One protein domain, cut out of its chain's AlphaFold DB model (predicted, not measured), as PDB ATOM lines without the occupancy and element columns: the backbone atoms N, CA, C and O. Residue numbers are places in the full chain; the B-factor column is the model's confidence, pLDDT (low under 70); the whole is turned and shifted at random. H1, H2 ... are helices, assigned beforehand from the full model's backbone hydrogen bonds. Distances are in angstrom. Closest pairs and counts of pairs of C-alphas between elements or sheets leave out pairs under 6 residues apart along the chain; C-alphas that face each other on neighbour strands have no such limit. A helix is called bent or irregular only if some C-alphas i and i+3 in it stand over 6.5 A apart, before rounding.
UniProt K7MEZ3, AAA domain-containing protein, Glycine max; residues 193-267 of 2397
ATOM      1  N   LEU A 193     261.906 -44.838  21.405       81.85
ATOM      2  CA  LEU A 193     262.466 -44.171  22.583       81.85
ATOM      3  C   LEU A 193     262.190 -42.658  22.564       81.85
ATOM      4  O   LEU A 193     261.775 -42.100  23.585       81.85
ATOM      5  N   LYS A 194     262.358 -41.991  21.412       77.36
ATOM      6  CA  LYS A 194     262.016 -40.568  21.242       77.36
ATOM      7  C   LYS A 194     260.546 -40.292  21.544       77.36
ATOM      8  O   LYS A 194     260.261 -39.370  22.304       77.36
ATOM      9  N   LYS A 195     259.609 -41.106  21.039       79.39
ATOM     10  CA  LYS A 195     258.180 -40.942  21.363       79.39
ATOM     11  C   LYS A 195     257.892 -41.162  22.853       79.39
ATOM     12  O   LYS A 195     257.121 -40.402  23.433       79.39
ATOM     13  N   VAL A 196     258.463 -42.202  23.463       76.77
ATOM     14  CA  VAL A 196     258.178 -42.568  24.864       76.77
ATOM     15  C   VAL A 196     258.731 -41.524  25.838       76.77
ATOM     16  O   VAL A 196     258.040 -41.132  26.779       76.77
ATOM     17  N   THR A 197     259.949 -41.037  25.596       72.18
ATOM     18  CA  THR A 197     260.562 -39.973  26.406       72.18
ATOM     19  C   THR A 197     259.937 -38.604  26.118       72.18
ATOM     20  O   THR A 197     259.696 -37.830  27.044       72.18
ATOM     21  N   GLY A 198     259.608 -38.316  24.857       64.62
ATOM     22  CA  GLY A 198     259.149 -37.007  24.388       64.62
ATOM     23  C   GLY A 198     260.283 -36.011  24.113       64.62
ATOM     24  O   GLY A 198     260.012 -34.822  23.983       64.62
ATOM     25  N   ILE A 199     261.538 -36.472  24.048       65.88
ATOM     26  CA  ILE A 199     262.719 -35.621  23.840       65.88
ATOM     27  C   ILE A 199     263.024 -35.537  22.329       65.88
ATOM     28  O   ILE A 199     263.259 -36.579  21.708       65.88
ATOM     29  N   PRO A 200     263.036 -34.336  21.711       54.86
ATOM     30  CA  PRO A 200     263.245 -34.191  20.268       54.86
ATOM     31  C   PRO A 200     264.720 -34.296  19.845       54.86
ATOM     32  O   PRO A 200     264.996 -34.742  18.727       54.86
ATOM     33  N   ASP A 201     265.648 -33.914  20.726       55.58
ATOM     34  CA  ASP A 201     267.067 -33.657  20.434       55.58
ATOM     35  C   ASP A 201     267.877 -34.885  19.976       55.58
ATOM     36  O   ASP A 201     267.387 -36.016  19.885       55.58
ATOM     37  N   GLN A 202     269.156 -34.679  19.650       56.51
ATOM     38  CA  GLN A 202     270.082 -35.783  19.395       56.51
ATOM     39  C   GLN A 202     270.269 -36.624  20.669       56.51
ATOM     40  O   GLN A 202     270.635 -36.104  21.721       56.51
ATOM     41  N   MET A 203     270.031 -37.939  20.582       64.73
ATOM     42  CA  MET A 203     270.339 -38.858  21.682       64.73
ATOM     43  C   MET A 203     271.852 -38.906  21.910       64.73
ATOM     44  O   MET A 203     272.608 -39.176  20.975       64.73
ATOM     45  N   SER A 204     272.269 -38.745  23.165       68.83
ATOM     46  CA  SER A 204     273.637 -39.014  23.614       68.83
ATOM     47  C   SER A 204     274.090 -40.439  23.278       68.83
ATOM     48  O   SER A 204     273.274 -41.353  23.108       68.83
ATOM     49  N   HIS A 205     275.408 -40.658  23.274       75.94
ATOM     50  CA  HIS A 205     275.977 -42.004  23.173       75.94
ATOM     51  C   HIS A 205     275.412 -42.937  24.257       75.94
ATOM     52  O   HIS A 205     275.094 -44.088  23.975       75.94
ATOM     53  N   SER A 206     275.223 -42.434  25.479       71.60
ATOM     54  CA  SER A 206     274.745 -43.205  26.631       71.60
ATOM     55  C   SER A 206     273.310 -43.711  26.449       71.60
ATOM     56  O   SER A 206     273.028 -44.885  26.693       71.60
ATOM     57  N   LYS A 207     272.417 -42.860  25.925       75.33
ATOM     58  CA  LYS A 207     271.038 -43.226  25.553       75.33
ATOM     59  C   LYS A 207     270.999 -44.258  24.427       75.33
ATOM     60  O   LYS A 207     270.219 -45.206  24.497       75.33
ATOM     61  N   GLN A 208     271.857 -44.100  23.415       72.95
ATOM     62  CA  GLN A 208     271.958 -45.056  22.310       72.95
ATOM     63  C   GLN A 208     272.508 -46.412  22.774       72.95
ATOM     64  O   GLN A 208     271.936 -47.446  22.438       72.95
ATOM     65  N   GLU A 209     273.587 -46.430  23.562       78.87
ATOM     66  CA  GLU A 209     274.225 -47.668  24.022       78.87
ATOM     67  C   GLU A 209     273.314 -48.471  24.965       78.87
ATOM     68  O   GLU A 209     273.270 -49.695  24.841       78.87
ATOM     69  N   ILE A 210     272.526 -47.810  25.829       77.80
ATOM     70  CA  ILE A 210     271.532 -48.491  26.677       77.80
ATOM     71  C   ILE A 210     270.510 -49.263  25.827       77.80
ATOM     72  O   ILE A 210     270.314 -50.462  26.042       77.80
ATOM     73  N   VAL A 211     269.899 -48.617  24.826       75.50
ATOM     74  CA  VAL A 211     268.898 -49.279  23.969       75.50
ATOM     75  C   VAL A 211     269.519 -50.346  23.069       75.50
ATOM     76  O   VAL A 211     268.960 -51.440  22.976       75.50
ATOM     77  N   ARG A 212     270.680 -50.067  22.457       73.43
ATOM     78  CA  ARG A 212     271.400 -51.015  21.589       73.43
ATOM     79  C   ARG A 212     271.776 -52.306  22.322       73.43
ATOM     80  O   ARG A 212     271.560 -53.382  21.781       73.43
ATOM     81  N   LYS A 213     272.362 -52.212  23.525       73.63
ATOM     82  CA  LYS A 213     272.939 -53.377  24.224       73.63
ATOM     83  C   LYS A 213     271.983 -54.090  25.177       73.63
ATOM     84  O   LYS A 213     272.072 -55.307  25.291       73.63
ATOM     85  N   TYR A 214     271.103 -53.361  25.867       77.19
ATOM     86  CA  TYR A 214     270.340 -53.918  26.995       77.19
ATOM     87  C   TYR A 214     268.834 -54.004  26.737       77.19
ATOM     88  O   TYR A 214     268.205 -54.954  27.196       77.19
ATOM     89  N   CYS A 215     268.254 -53.090  25.949       80.70
ATOM     90  CA  CYS A 215     266.859 -53.223  25.496       80.70
ATOM     91  C   CYS A 215     266.698 -54.152  24.279       80.70
ATOM     92  O   CYS A 215     265.567 -54.456  23.908       80.70
ATOM     93  N   ALA A 216     267.804 -54.551  23.637       75.63
ATOM     94  CA  ALA A 216     267.868 -55.513  22.530       75.63
ATOM     95  C   ALA A 216     266.877 -55.256  21.368       75.63
ATOM     96  O   ALA A 216     266.472 -56.184  20.686       75.63
ATOM     97  N   GLY A 217     266.440 -54.009  21.153       81.85
ATOM     98  CA  GLY A 217     265.408 -53.675  20.161       81.85
ATOM     99  C   GLY A 217     263.966 -54.066  20.539       81.85
ATOM    100  O   GLY A 217     263.049 -53.784  19.770       81.85
ATOM    101  N   ILE A 218     263.711 -54.671  21.704       85.75
ATOM    102  CA  ILE A 218     262.375 -55.131  22.125       85.75
ATOM    103  C   ILE A 218     261.497 -53.924  22.530       85.75
ATOM    104  O   ILE A 218     261.835 -53.228  23.492       85.75
ATOM    105  N   PRO A 219     260.340 -53.664  21.878       86.17
ATOM    106  CA  PRO A 219     259.449 -52.558  22.230       86.17
ATOM    107  C   PRO A 219     259.070 -52.448  23.703       86.17
ATOM    108  O   PRO A 219     259.108 -51.338  24.226       86.17
ATOM    109  N   MET A 220     258.743 -53.549  24.389       85.71
ATOM    110  CA  MET A 220     258.421 -53.489  25.818       85.71
ATOM    111  C   MET A 220     259.617 -52.990  26.634       85.71
ATOM    112  O   MET A 220     259.474 -52.014  27.358       85.71
ATOM    113  N   ALA A 221     260.812 -53.553  26.432       84.72
ATOM    114  CA  ALA A 221     262.042 -53.101  27.085       84.72
ATOM    115  C   ALA A 221     262.309 -51.601  26.843       84.72
ATOM    116  O   ALA A 221     262.551 -50.841  27.783       84.72
ATOM    117  N   ILE A 222     262.176 -51.142  25.592       86.60
ATOM    118  CA  ILE A 222     262.340 -49.729  25.208       86.60
ATOM    119  C   ILE A 222     261.273 -48.836  25.861       86.60
ATOM    120  O   ILE A 222     261.583 -47.722  26.285       86.60
ATOM    121  N   VAL A 223     260.024 -49.296  25.966       84.19
ATOM    122  CA  VAL A 223     258.924 -48.559  26.606       84.19
ATOM    123  C   VAL A 223     259.111 -48.497  28.124       84.19
ATOM    124  O   VAL A 223     258.964 -47.423  28.700       84.19
ATOM    125  N   THR A 224     259.470 -49.605  28.765       83.04
ATOM    126  CA  THR A 224     259.726 -49.733  30.207       83.04
ATOM    127  C   THR A 224     260.908 -48.848  30.630       83.04
ATOM    128  O   THR A 224     260.731 -47.931  31.440       83.04
ATOM    129  N   VAL A 225     262.077 -48.996  29.990       84.00
ATOM    130  CA  VAL A 225     263.261 -48.142  30.229       84.00
ATOM    131  C   VAL A 225     262.987 -46.685  29.841       84.00
ATOM    132  O   VAL A 225     263.305 -45.769  30.599       84.00
ATOM    133  N   GLY A 226     262.345 -46.448  28.695       82.41
ATOM    134  CA  GLY A 226     262.026 -45.107  28.202       82.41
ATOM    135  C   GLY A 226     261.041 -44.336  29.083       82.41
ATOM    136  O   GLY A 226     261.121 -43.111  29.138       82.41
ATOM    137  N   ARG A 227     260.137 -45.026  29.793       83.70
ATOM    138  CA  ARG A 227     259.246 -44.437  30.809       83.70
ATOM    139  C   ARG A 227     259.980 -44.189  32.126       83.70
ATOM    140  O   ARG A 227     259.825 -43.113  32.696       83.70
ATOM    141  N   ALA A 228     260.805 -45.133  32.583       80.16
ATOM    142  CA  ALA A 228     261.592 -45.005  33.814       80.16
ATOM    143  C   ALA A 228     262.601 -43.846  33.769       80.16
ATOM    144  O   ALA A 228     262.721 -43.060  34.714       80.16
ATOM    145  N   LEU A 229     263.302 -43.726  32.640       80.45
ATOM    146  CA  LEU A 229     264.328 -42.716  32.395       80.45
ATOM    147  C   LEU A 229     263.785 -41.456  31.691       80.45
ATOM    148  O   LEU A 229     264.554 -40.575  31.288       80.45
ATOM    149  N   ARG A 230     262.454 -41.332  31.578       78.76
ATOM    150  CA  ARG A 230     261.789 -40.140  31.047       78.76
ATOM    151  C   ARG A 230     262.150 -38.912  31.882       78.76
ATOM    152  O   ARG A 230     262.094 -38.942  33.108       78.76
ATOM    153  N   ASN A 231     262.514 -37.828  31.200       72.69
ATOM    154  CA  ASN A 231     262.901 -36.539  31.789       72.69
ATOM    155  C   ASN A 231     264.071 -36.603  32.804       72.69
ATOM    156  O   ASN A 231     264.275 -35.647  33.550       72.69
ATOM    157  N   LYS A 232     264.856 -37.694  32.850       77.29
ATOM    158  CA  LYS A 232     266.077 -37.773  33.673       77.29
ATOM    159  C   LYS A 232     267.252 -37.070  32.976       77.29
ATOM    160  O   LYS A 232     267.337 -37.069  31.745       77.29
ATOM    161  N   SER A 233     268.168 -36.501  33.761       76.78
ATOM    162  CA  SER A 233     269.389 -35.855  33.258       76.78
ATOM    163  C   SER A 233     270.344 -36.854  32.597       76.78
ATOM    164  O   SER A 233     270.303 -38.051  32.878       76.78
ATOM    165  N   GLU A 234     271.241 -36.359  31.740       74.96
ATOM    166  CA  GLU A 234     272.210 -37.203  31.024       74.96
ATOM    167  C   GLU A 234     273.095 -38.026  31.972       74.96
ATOM    168  O   GLU A 234     273.272 -39.223  31.774       74.96
ATOM    169  N   SER A 235     273.510 -37.420  33.086       76.07
ATOM    170  CA  SER A 235     274.267 -38.074  34.157       76.07
ATOM    171  C   SER A 235     273.589 -39.317  34.754       76.07
ATOM    172  O   SER A 235     274.276 -40.210  35.242       76.07
ATOM    173  N   VAL A 236     272.253 -39.415  34.710       77.18
ATOM    174  CA  VAL A 236     271.512 -40.607  35.170       77.18
ATOM    175  C   VAL A 236     271.553 -41.716  34.119       77.18
ATOM    176  O   VAL A 236     271.675 -42.888  34.476       77.18
ATOM    177  N   TRP A 237     271.512 -41.369  32.828       79.27
ATOM    178  CA  TRP A 237     271.706 -42.328  31.736       79.27
ATOM    179  C   TRP A 237     273.145 -42.861  31.722       79.27
ATOM    180  O   TRP A 237     273.347 -44.068  31.623       79.27
ATOM    181  N   GLU A 238     274.134 -41.986  31.909       79.38
ATOM    182  CA  GLU A 238     275.546 -42.353  32.072       79.38
ATOM    183  C   GLU A 238     275.759 -43.267  33.282       79.38
ATOM    184  O   GLU A 238     276.262 -44.375  33.116       79.38
ATOM    185  N   ALA A 239     275.302 -42.879  34.477       77.41
ATOM    186  CA  ALA A 239     275.441 -43.700  35.684       77.41
ATOM    187  C   ALA A 239     274.714 -45.056  35.581       77.41
ATOM    188  O   ALA A 239     275.200 -46.058  36.111       77.41
ATOM    189  N   THR A 240     273.579 -45.116  34.875       79.70
ATOM    190  CA  THR A 240     272.866 -46.377  34.603       79.70
ATOM    191  C   THR A 240     273.678 -47.275  33.668       79.70
ATOM    192  O   THR A 240     273.856 -48.456  33.956       79.70
ATOM    193  N   LEU A 241     274.233 -46.723  32.587       78.88
ATOM    194  CA  LEU A 241     275.092 -47.452  31.652       78.88
ATOM    195  C   LEU A 241     276.367 -47.976  32.331       78.88
ATOM    196  O   LEU A 241     276.763 -49.118  32.111       78.88
ATOM    197  N   ASP A 242     276.973 -47.168  33.196       78.12
ATOM    198  CA  ASP A 242     278.152 -47.533  33.978       78.12
ATOM    199  C   ASP A 242     277.860 -48.624  35.018       78.12
ATOM    200  O   ASP A 242     278.694 -49.502  35.244       78.12
ATOM    201  N   LYS A 243     276.665 -48.610  35.628       74.98
ATOM    202  CA  LYS A 243     276.185 -49.682  36.512       74.98
ATOM    203  C   LYS A 243     276.052 -51.001  35.748       74.98
ATOM    204  O   LYS A 243     276.558 -52.016  36.217       74.98
ATOM    205  N   LEU A 244     275.438 -50.976  34.562       75.72
ATOM    206  CA  LEU A 244     275.239 -52.159  33.716       75.72
ATOM    207  C   LEU A 244     276.566 -52.735  33.197       75.72
ATOM    208  O   LEU A 244     276.774 -53.946  33.247       75.72
ATOM    209  N   LYS A 245     277.498 -51.879  32.755       75.38
ATOM    210  CA  LYS A 245     278.837 -52.289  32.284       75.38
ATOM    211  C   LYS A 245     279.642 -53.049  33.345       75.38
ATOM    212  O   LYS A 245     280.436 -53.906  32.981       75.38
ATOM    213  N   ARG A 246     279.416 -52.781  34.636       71.01
ATOM    214  CA  ARG A 246     280.068 -53.473  35.768       71.01
ATOM    215  C   ARG A 246     279.405 -54.797  36.167       71.01
ATOM    216  O   ARG A 246     279.928 -55.473  37.044       71.01
ATOM    217  N   GLN A 247     278.251 -55.136  35.591       65.43
ATOM    218  CA  GLN A 247     277.496 -56.352  35.924       65.43
ATOM    219  C   GLN A 247     277.641 -57.468  34.876       65.43
ATOM    220  O   GLN A 247     277.119 -58.552  35.100       65.43
ATOM    221  N   GLU A 248     278.300 -57.202  33.739       56.34
ATOM    222  CA  GLU A 248     278.563 -58.142  32.624       56.34
ATOM    223  C   GLU A 248     277.337 -58.894  32.051       56.34
ATOM    224  O   GLU A 248     277.470 -59.785  31.215       56.34
ATOM    225  N   LEU A 249     276.120 -58.477  32.415       56.86
ATOM    226  CA  LEU A 249     274.855 -59.012  31.913       56.86
ATOM    227  C   LEU A 249     274.639 -58.624  30.441       56.86
ATOM    228  O   LEU A 249     274.120 -57.548  30.135       56.86
ATOM    229  N   VAL A 250     275.030 -59.516  29.528       50.86
ATOM    230  CA  VAL A 250     274.869 -59.364  28.074       50.86
ATOM    231  C   VAL A 250     274.114 -60.564  27.502       50.86
ATOM    232  O   VAL A 250     274.588 -61.693  27.559       50.86
ATOM    233  N   GLY A 251     272.942 -60.314  26.915       49.42
ATOM    234  CA  GLY A 251     272.146 -61.330  26.221       49.42
ATOM    235  C   GLY A 251     270.657 -60.981  26.175       49.42
ATOM    236  O   GLY A 251     270.112 -60.440  27.137       49.42
ATOM    237  N   ALA A 252     269.981 -61.316  25.071       48.37
ATOM    238  CA  ALA A 252     268.554 -61.026  24.884       48.37
ATOM    239  C   ALA A 252     267.670 -61.651  25.984       48.37
ATOM    240  O   ALA A 252     266.705 -61.032  26.430       48.37
ATOM    241  N   GLN A 253     268.063 -62.827  26.484       50.15
ATOM    242  CA  GLN A 253     267.371 -63.595  27.525       50.15
ATOM    243  C   GLN A 253     267.177 -62.823  28.846       50.15
ATOM    244  O   GLN A 253     266.206 -63.070  29.555       50.15
ATOM    245  N   TYR A 254     268.039 -61.843  29.146       62.37
ATOM    246  CA  TYR A 254     267.941 -60.993  30.343       62.37
ATOM    247  C   TYR A 254     267.366 -59.594  30.068       62.37
ATOM    248  O   TYR A 254     267.177 -58.816  31.002       62.37
ATOM    249  N   SER A 255     267.065 -59.243  28.811       74.61
ATOM    250  CA  SER A 255     266.722 -57.869  28.410       74.61
ATOM    251  C   SER A 255     265.523 -57.289  29.173       74.61
ATOM    252  O   SER A 255     265.570 -56.143  29.633       74.61
ATOM    253  N   MET A 256     264.469 -58.086  29.375       78.80
ATOM    254  CA  MET A 256     263.304 -57.662  30.157       78.80
ATOM    255  C   MET A 256     263.557 -57.661  31.667       78.80
ATOM    256  O   MET A 256     263.078 -56.745  32.330       78.80
ATOM    257  N   GLU A 257     264.355 -58.586  32.213       77.05
ATOM    258  CA  GLU A 257     264.747 -58.537  33.630       77.05
ATOM    259  C   GLU A 257     265.534 -57.252  33.926       77.05
ATOM    260  O   GLU A 257     265.187 -56.507  34.841       77.05
ATOM    261  N   ILE A 258     266.517 -56.927  33.083       80.75
ATOM    262  CA  ILE A 258     267.306 -55.691  33.152       80.75
ATOM    263  C   ILE A 258     266.405 -54.453  33.007       80.75
ATOM    264  O   ILE A 258     266.529 -53.501  33.776       80.75
ATOM    265  N   SER A 259     265.473 -54.457  32.051       84.82
ATOM    266  CA  SER A 259     264.581 -53.317  31.785       84.82
ATOM    267  C   SER A 259     263.597 -53.057  32.924       84.82
ATOM    268  O   SER A 259     263.428 -51.917  33.359       84.82
ATOM    269  N   VAL A 260     262.986 -54.114  33.459       86.51
ATOM    270  CA  VAL A 260     262.080 -54.033  34.611       86.51
ATOM    271  C   VAL A 260     262.859 -53.672  35.873       86.51
ATOM    272  O   VAL A 260     262.378 -52.851  36.650       86.51
ATOM    273  N   LYS A 261     264.092 -54.169  36.043       85.76
ATOM    274  CA  LYS A 261     265.004 -53.742  37.113       85.76
ATOM    275  C   LYS A 261     265.367 -52.256  37.007       85.76
ATOM    276  O   LYS A 261     265.385 -51.577  38.031       85.76
ATOM    277  N   MET A 262     265.564 -51.708  35.802       81.58
ATOM    278  CA  MET A 262     265.725 -50.257  35.621       81.58
ATOM    279  C   MET A 262     264.474 -49.488  36.055       81.58
ATOM    280  O   MET A 262     264.606 -48.513  36.795       81.58
ATOM    281  N   SER A 263     263.271 -49.908  35.652       85.96
ATOM    282  CA  SER A 263     262.030 -49.272  36.125       85.96
ATOM    283  C   SER A 263     261.866 -49.374  37.635       85.96
ATOM    284  O   SER A 263     261.551 -48.370  38.265       85.96
ATOM    285  N   TYR A 264     262.125 -50.547  38.209       87.49
ATOM    286  CA  TYR A 264     262.062 -50.824  39.640       87.49
ATOM    287  C   TYR A 264     263.002 -49.924  40.449       87.49
ATOM    288  O   TYR A 264     262.569 -49.289  41.408       87.49
ATOM    289  N   ASP A 265     264.265 -49.806  40.030       84.95
ATOM    290  CA  ASP A 265     265.256 -48.935  40.672       84.95
ATOM    291  C   ASP A 265     264.861 -47.449  40.615       84.95
ATOM    292  O   ASP A 265     265.226 -46.688  41.510       84.95
ATOM    293  N   HIS A 266     264.081 -47.048  39.603       83.34
ATOM    294  CA  HIS A 266     263.597 -45.679  39.401       83.34
ATOM    295  C   HIS A 266     262.179 -45.406  39.943       83.34
ATOM    296  O   HIS A 266     261.707 -44.271  39.813       83.34
ATOM    297  N   LEU A 267     261.500 -46.389  40.552       87.60
ATOM    298  CA  LEU A 267     260.237 -46.156  41.262       87.60
ATOM    299  C   LEU A 267     260.472 -45.233  42.468       87.60
ATOM    300  O   LEU A 267     261.433 -45.398  43.216       87.60
TER     301      LEU A 267
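What this domain is: This is residues 193 to 267 of the 2397 residues of the protein "AAA domain-containing protein" of Glycine max (UniProt K7MEZ3). Two pairs of helices stand next to each other in a compact, rounded body: H3 and H5 run side by side the same way, H2 and H4 make the second pair with a steeper tilt, and short H1 packs on H3. H2 comes close to H3, and these two run opposite ways. The printed part has 75 residues with five named helices, H1 to H5 in chain order, and no named strand; the class is all helix. The radius of gyration of the C-alphas is 11.1 A, and the spans are 30 by 23 by 22 A.

How they stand to each other: H1, residues 193 to 197, touches H3, residues 219 to 228; their closest C-alphas, Thr 197 and Gly 226, are 5.6 A apart. H2, residues 205 to 213, is close to H3 but not clearly touching, with Val 211 and Ile 222 the closest C-alphas at 6.7 A; the tilt of 38 degrees, opposite ways, is only just steep. H2 touches H4, residues 234 to 245, at a steep tilt of 38 degrees, the same way; the closest C-alphas, Ser 206 and Glu 238, are 5.6 A apart. H3 touches H5, residues 252 to 265, at a shallow tilt of 21 degrees, the same way; the closest C-alphas, Ala 228 and Ser 263, are 4.9 A apart. H2 and H5 are near each other. H3 and H4 are apart, and H4 and H5 only just, at 8.2 A between their closest C-alphas. Every O i to N i+4 pair is within hydrogen-bond range in H1, H2, H3 and H4, and 8 of 10 in H5.

Where its parts are: H1 begins at C-alpha 193, (262.466, -44.171, 22.583). H2 is 11.8 A long, H3 14.0 A, H4 16.5 A and H5 20.2 A. H5 is irregular: C-alphas 253 and 256 are 7.7 A apart. It ends at C-alpha 265, (265.256, -48.935, 40.672).

The domain as a whole: The C-alphas farthest apart, Pro 200 and Glu 248, are 31.0 A apart. The printed part has no cut, and no link is long. Mean pLDDT of the printed part is 75.2; residues 198 to 204 and 247 to 254 are under 70.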